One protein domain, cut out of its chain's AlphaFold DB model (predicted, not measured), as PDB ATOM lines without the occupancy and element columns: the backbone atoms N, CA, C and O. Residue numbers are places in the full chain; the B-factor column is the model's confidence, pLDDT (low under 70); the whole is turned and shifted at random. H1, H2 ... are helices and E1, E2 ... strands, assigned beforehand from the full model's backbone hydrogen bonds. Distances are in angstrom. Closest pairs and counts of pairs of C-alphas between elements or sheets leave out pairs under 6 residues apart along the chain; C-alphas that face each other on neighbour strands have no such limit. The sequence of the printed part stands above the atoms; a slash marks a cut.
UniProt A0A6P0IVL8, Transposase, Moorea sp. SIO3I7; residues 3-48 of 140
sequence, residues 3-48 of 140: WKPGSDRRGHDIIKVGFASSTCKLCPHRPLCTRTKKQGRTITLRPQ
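Overview. This is residues 3 to 48 of the 140 residues of the protein "Transposase" of Moorea sp. SIO3I7 (UniProt A0A6P0IVL8). The domain is a small rod with a narrow three-stranded sheet at one end and a head of two short helices and loops at the other. E1 and E2 make a hairpin, the chain then leaves the sheet for H1 and H2, and it comes back through residues 34 to 41 to place E3 beside E2. The printed part has 46 residues, with two named helices and three named strands in the order E1, E2, H1, H2, E3; the sheet runs E1, E2, E3 and is antiparallel throughout, and the class is mixed, helices and strands. The whole is loose, with a radius of gyration of the C-alphas of 12.2 A and spans of 34 by 16 by 16 A.

Arrangement. The edge strand E1, residues 3 to 7, and the inner strand E2, residues 13 to 18, form a hairpin with a tight link. They are antiparallel, with 142 degrees between their directions; N 4 and O 16 are 2.9 A apart and N 14 and O 6 are 2.8 A apart, both within hydrogen-bond range. After E2 a tight link leads to H1, residues 21 to 25, which is not on the sheet. H2, residues 30 to 33, is not on the sheet either. H1 and H2 are close but not clearly touching: their closest C-alphas, those of Cys 24 and Arg 30, are 6.7 A apart. The other edge strand, E3, residues 42 to 45, is antiparallel to E2, with 149 degrees between their directions. Across this pair N 17 and O 43 are 2.8 A apart and N 43 and O 17 are 2.9 A apart, both within hydrogen-bond range. E1 is apart from both helices. In H1 every O i to N i+4 pair is within hydrogen-bond range, while H2 is too short for such a pair.

Along the chain. E1 begins at C-alpha 3, (-50.443, 35.857, -19.864), and spans 13.2 A from first to last C-alpha. E2, the longest strand, spans 16.2 A and ends at C-alpha 18, (-48.982, 30.601, -16.274). H1 spans 5.9 A and H2 4.8 A. E3 spans 9.8 A and ends at C-alpha 45, (-42.912, 39.500, -14.777).

Size, cuts and confidence. The two C-alphas farthest apart, those of Gly 11 and Pro 28, are 35.1 A apart. The printed part runs from residue 3 to residue 48 with no cut. No link is long; the link from H2 to E3, with 8 residues, is short. The mean pLDDT of the printed part is 90.5, and no printed residue is under 70.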
ATOM      1  N   TRP A   3     -50.958  34.583 -20.353       94.00
ATOM      2  CA  TRP A   3     -50.443  35.857 -19.864       94.00
ATOM      3  C   TRP A   3     -51.607  36.670 -19.316       94.00
ATOM      4  O   TRP A   3     -52.601  36.858 -20.011       94.00
ATOM      5  N   LYS A   4     -51.519  37.094 -18.055       94.31
ATOM      6  CA  LYS A   4     -52.589  37.847 -17.397       94.31
ATOM      7  C   LYS A   4     -52.012  39.027 -16.619       94.31
ATOM      8  O   LYS A   4     -51.112  38.802 -15.803       94.31
ATOM      9  N   PRO A   5     -52.518  40.251 -16.829       94.31
ATOM     10  CA  PRO A   5     -52.246  41.360 -15.928       94.31
ATOM     11  C   PRO A   5     -52.709  41.036 -14.504       94.31
ATOM     12  O   PRO A   5     -53.600  40.211 -14.284       94.31
ATOM     13  N   GLY A   6     -52.099  41.687 -13.528       93.12
ATOM     14  CA  GLY A   6     -52.536  41.666 -12.142       93.12
ATOM     15  C   GLY A   6     -51.693  42.610 -11.303       93.12
ATOM     16  O   GLY A   6     -50.852  43.330 -11.834       93.12
ATOM     17  N   SER A   7     -51.871  42.543  -9.990       93.94
ATOM     18  CA  SER A   7     -51.116  43.366  -9.046       93.94
ATOM     19  C   SER A   7     -50.384  42.494  -8.026       93.94
ATOM     20  O   SER A   7     -50.835  41.392  -7.680       93.94
ATOM     21  N   ASP A   8     -49.214  42.952  -7.585       89.88
ATOM     22  CA  ASP A   8     -48.486  42.337  -6.479       89.88
ATOM     23  C   ASP A   8     -49.105  42.718  -5.117       89.88
ATOM     24  O   ASP A   8     -50.051  43.500  -5.026       89.88
ATOM     25  N   ARG A   9     -48.566  42.164  -4.022       89.75
ATOM     26  CA  ARG A   9     -49.046  42.462  -2.655       89.75
ATOM     27  C   ARG A   9     -48.847  43.924  -2.233       89.75
ATOM     28  O   ARG A   9     -49.372  44.322  -1.203       89.75
ATOM     29  N   ARG A  10     -48.036  44.684  -2.970       89.75
ATOM     30  CA  ARG A  10     -47.721  46.094  -2.726       89.75
ATOM     31  C   ARG A  10     -48.499  47.020  -3.670       89.75
ATOM     32  O   ARG A  10     -48.276  48.221  -3.625       89.75
ATOM     33  N   GLY A  11     -49.392  46.475  -4.501       91.00
ATOM     34  CA  GLY A  11     -50.202  47.235  -5.451       91.00
ATOM     35  C   GLY A  11     -49.498  47.576  -6.766       91.00
ATOM     36  O   GLY A  11     -50.045  48.342  -7.546       91.00
ATOM     37  N   HIS A  12     -48.313  47.026  -7.050       90.06
ATOM     38  CA  HIS A  12     -47.641  47.269  -8.328       90.06
ATOM     39  C   HIS A  12     -48.172  46.358  -9.431       90.06
ATOM     40  O   HIS A  12     -48.370  45.159  -9.212       90.06
ATOM     41  N   ASP A  13     -48.284  46.909 -10.638       93.81
ATOM     42  CA  ASP A  13     -48.642  46.156 -11.835       93.81
ATOM     43  C   ASP A  13     -47.626  45.057 -12.149       93.81
ATOM     44  O   ASP A  13     -46.409  45.270 -12.157       93.81
ATOM     45  N   ILE A  14     -48.146  43.876 -12.462       95.56
ATOM     46  CA  ILE A  14     -47.384  42.692 -12.838       95.56
ATOM     47  C   ILE A  14     -48.075  41.932 -13.967       95.56
ATOM     48  O   ILE A  14     -49.282  42.017 -14.181       95.56
ATOM     49  N   ILE A  15     -47.294  41.113 -14.659       95.81
ATOM     50  CA  ILE A  15     -47.774  40.161 -15.653       95.81
ATOM     51  C   ILE A  15     -47.535  38.759 -15.098       95.81
ATOM     52  O   ILE A  15     -46.395  38.337 -14.899       95.81
ATOM     53  N   LYS A  16     -48.611  38.020 -14.832       94.12
ATOM     54  CA  LYS A  16     -48.547  36.612 -14.431       94.12
ATOM     55  C   LYS A  16     -48.552  35.735 -15.672       94.12
ATOM     56  O   LYS A  16     -49.491  35.761 -16.467       94.12
ATOM     57  N   VAL A  17     -47.512  34.926 -15.800       94.19
ATOM     58  CA  VAL A  17     -47.326  33.979 -16.894       94.19
ATOM     59  C   VAL A  17     -47.494  32.570 -16.352       94.19
ATOM     60  O   VAL A  17     -46.631  32.055 -15.641       94.19
ATOM     61  N   GLY A  18     -48.634  31.964 -16.661       92.31
ATOM     62  CA  GLY A  18     -48.982  30.601 -16.274       92.31
ATOM     63  C   GLY A  18     -48.615  29.596 -17.362       92.31
ATOM     64  O   GLY A  18     -49.027  29.724 -18.521       92.31
ATOM     65  N   PHE A  19     -47.876  28.559 -16.983       91.12
ATOM     66  CA  PHE A  19     -47.620  27.405 -17.836       91.12
ATOM     67  C   PHE A  19     -48.703  26.350 -17.614       91.12
ATOM     68  O   PHE A  19     -49.116  26.089 -16.484       91.12
ATOM     69  N   ALA A  20     -49.168  25.730 -18.701       90.31
ATOM     70  CA  ALA A  20     -50.166  24.670 -18.613       90.31
ATOM     71  C   ALA A  20     -49.604  23.483 -17.819       90.31
ATOM     72  O   ALA A  20     -48.440  23.107 -17.980       90.31
ATOM     73  N   SER A  21     -50.430  22.889 -16.952       89.31
ATOM     74  CA  SER A  21     -49.996  21.763 -16.118       89.31
ATOM     75  C   SER A  21     -49.591  20.557 -16.969       89.31
ATOM     76  O   SER A  21     -48.555  19.961 -16.697       89.31
ATOM     77  N   SER A  22     -50.331  20.258 -18.043       90.00
ATOM     78  CA  SER A  22     -50.012  19.187 -18.999       90.00
ATOM     79  C   SER A  22     -48.607  19.341 -19.591       90.00
ATOM     80  O   SER A  22     -47.782  18.445 -19.457       90.00
ATOM     81  N   THR A  23     -48.291  20.517 -20.135       88.88
ATOM     82  CA  THR A  23     -46.962  20.825 -20.686       88.88
ATOM     83  C   THR A  23     -45.875  20.772 -19.615       88.88
ATOM     84  O   THR A  23     -44.800  20.222 -19.819       88.88
ATOM     85  N   CYS A  24     -46.147  21.334 -18.435       89.19
ATOM     86  CA  CYS A  24     -45.162  21.415 -17.364       89.19
ATOM     87  C   CYS A  24     -44.891  20.050 -16.709       89.19
ATOM     88  O   CYS A  24     -43.826  19.870 -16.124       89.19
ATOM     89  N   LYS A  25     -45.836  19.101 -16.756       86.69
ATOM     90  CA  LYS A  25     -45.660  17.724 -16.259       86.69
ATOM     91  C   LYS A  25     -44.724  16.906 -17.143       86.69
ATOM     92  O   LYS A  25     -43.939  16.137 -16.610       86.69
ATOM     93  N   LEU A  26     -44.783  17.121 -18.456       89.69
ATOM     94  CA  LEU A  26     -43.941  16.440 -19.443       89.69
ATOM     95  C   LEU A  26     -42.527  17.041 -19.550       89.69
ATOM     96  O   LEU A  26     -41.687  16.526 -20.276       89.69
ATOM     97  N   CYS A  27     -42.249  18.144 -18.848       88.62
ATOM     98  CA  CYS A  27     -40.959  18.822 -18.917       88.62
ATOM     99  C   CYS A  27     -39.882  18.061 -18.111       88.62
ATOM    100  O   CYS A  27     -40.033  17.940 -16.891       88.62
ATOM    101  N   PRO A  28     -38.755  17.644 -18.724       91.62
ATOM    102  CA  PRO A  28     -37.686  16.919 -18.025       91.62
ATOM    103  C   PRO A  28     -37.012  17.767 -16.935       91.62
ATOM    104  O   PRO A  28     -36.587  17.250 -15.907       91.62
ATOM    105  N   HIS A  29     -36.995  19.094 -17.093       90.75
ATOM    106  CA  HIS A  29     -36.453  20.024 -16.098       90.75
ATOM    107  C   HIS A  29     -37.448  20.399 -14.989       90.75
ATOM    108  O   HIS A  29     -37.136  21.251 -14.153       90.75
ATOM    109  N   ARG A  30     -38.645  19.791 -14.938       88.19
ATOM    110  CA  ARG A  30     -39.637  20.060 -13.883       88.19
ATOM    111  C   ARG A  30     -39.048  19.983 -12.462       88.19
ATOM    112  O   ARG A  30     -39.349  20.910 -11.704       88.19
ATOM    113  N   PRO A  31     -38.193  18.998 -12.105       89.56
ATOM    114  CA  PRO A  31     -37.597  18.911 -10.767       89.56
ATOM    115  C   PRO A  31     -36.784  20.150 -10.355       89.56
ATOM    116  O   PRO A  31     -36.765  20.499  -9.179       89.56
ATOM    117  N   LEU A  32     -36.173  20.854 -11.316       90.25
ATOM    118  CA  LEU A  32     -35.405  22.090 -11.091       90.25
ATOM    119  C   LEU A  32     -36.264  23.364 -11.205       90.25
ATOM    120  O   LEU A  32     -35.835  24.457 -10.851       90.25
ATOM    121  N   CYS A  33     -37.477  23.241 -11.742       88.94
ATOM    122  CA  CYS A  33     -38.289  24.357 -12.216       88.94
ATOM    123  C   CYS A  33     -39.423  24.721 -11.245       88.94
ATOM    124  O   CYS A  33     -39.712  25.903 -11.049       88.94
ATOM    125  N   THR A  34     -40.089  23.731 -10.639       87.00
ATOM    126  CA  THR A  34     -41.177  23.958  -9.677       87.00
ATOM    127  C   THR A  34     -41.367  22.776  -8.726       87.00
ATOM    128  O   THR A  34     -41.273  21.621  -9.130       87.00
ATOM    129  N   ARG A  35     -41.692  23.058  -7.456       87.38
ATOM    130  CA  ARG A  35     -41.930  22.033  -6.419       87.38
ATOM    131  C   ARG A  35     -43.372  21.513  -6.383       87.38
ATOM    132  O   ARG A  35     -43.642  20.511  -5.728       87.38
ATOM    133  N   THR A  36     -44.321  22.189  -7.039       86.06
ATOM    134  CA  THR A  36     -45.729  21.748  -7.037       86.06
ATOM    135  C   THR A  36     -45.915  20.500  -7.901       86.06
ATOM    136  O   THR A  36     -45.370  20.411  -8.997       86.06
ATOM    137  N   LYS A  37     -46.709  19.525  -7.439       77.88
ATOM    138  CA  LYS A  37     -47.010  18.291  -8.194       77.88
ATOM    139  C   LYS A  37     -48.213  18.437  -9.138       77.88
ATOM    140  O   LYS A  37     -48.285  17.750 -10.152       77.88
ATOM    141  N   LYS A  38     -49.158  19.332  -8.819       80.06
ATOM    142  CA  LYS A  38     -50.461  19.434  -9.509       80.06
ATOM    143  C   LYS A  38     -50.551  20.601 -10.495       80.06
ATOM    144  O   LYS A  38     -51.165  20.459 -11.551       80.06
ATOM    145  N   GLN A  39     -49.943  21.740 -10.174       85.38
ATOM    146  CA  GLN A  39     -50.029  22.950 -10.996       85.38
ATOM    147  C   GLN A  39     -48.801  23.101 -11.907       85.38
ATOM    148  O   GLN A  39     -47.735  22.529 -11.652       85.38
ATOM    149  N   GLY A  40     -48.961  23.849 -12.999       87.56
ATOM    150  CA  GLY A  40     -47.829  24.303 -13.805       87.56
ATOM    151  C   GLY A  40     -47.058  25.421 -13.100       87.56
ATOM    152  O   GLY A  40     -47.519  25.973 -12.100       87.56
ATOM    153  N   ARG A  41     -45.862  25.748 -13.598       91.56
ATOM    154  CA  ARG A  41     -45.107  26.905 -13.102       91.56
ATOM    155  C   ARG A  41     -45.873  28.190 -13.418       91.56
ATOM    156  O   ARG A  41     -46.424  28.328 -14.506       91.56
ATOM    157  N   THR A  42     -45.843  29.138 -12.493       91.50
ATOM    158  CA  THR A  42     -46.270  30.515 -12.744       91.50
ATOM    159  C   THR A  42     -45.087  31.426 -12.481       91.50
ATOM    160  O   THR A  42     -44.426  31.300 -11.449       91.50
ATOM    161  N   ILE A  43     -44.799  32.315 -13.423       92.69
ATOM    162  CA  ILE A  43     -43.750  33.325 -13.298       92.69
ATOM    163  C   ILE A  43     -44.423  34.690 -13.242       92.69
ATOM    164  O   ILE A  43     -45.392  34.943 -13.954       92.69
ATOM    165  N   THR A  44     -43.905  35.563 -12.388       93.44
ATOM    166  CA  THR A  44     -44.333  36.958 -12.313       93.44
ATOM    167  C   THR A  44     -43.295  37.822 -13.008       93.44
ATOM    168  O   THR A  44     -42.127  37.820 -12.622       93.44
ATOM    169  N   LEU A  45     -43.724  38.552 -14.029       94.00
ATOM    170  CA  LEU A  45     -42.912  39.500 -14.777       94.00
ATOM    171  C   LEU A  45     -43.368  40.927 -14.475       94.00
ATOM    172  O   LEU A  45     -44.518  41.166 -14.105       94.00
ATOM    173  N   ARG A  46     -42.457  41.885 -14.651       93.38
ATOM    174  CA  ARG A  46     -42.804  43.310 -14.644       93.38
ATOM    175  C   ARG A  46     -43.400  43.696 -16.003       93.38
ATOM    176  O   ARG A  46     -42.985  43.116 -17.009       93.38
ATOM    177  N   PRO A  47     -44.298  44.690 -16.059       94.06
ATOM    178  CA  PRO A  47     -44.704  45.316 -17.310       94.06
ATOM    179  C   PRO A  47     -43.491  45.776 -18.121       94.06
ATOM    180  O   PRO A  47     -42.486  46.213 -17.552       94.06
ATOM    181  N   GLN A  48     -43.594  45.713 -19.449       92.50
ATOM    182  CA  GLN A  48     -42.468  45.936 -20.362       92.50
ATOM    183  C   GLN A  48     -41.753  47.270 -20.115       92.50
ATOM    184  O   GLN A  48     -40.531  47.297 -20.002       92.50
TER     185      GLN A  48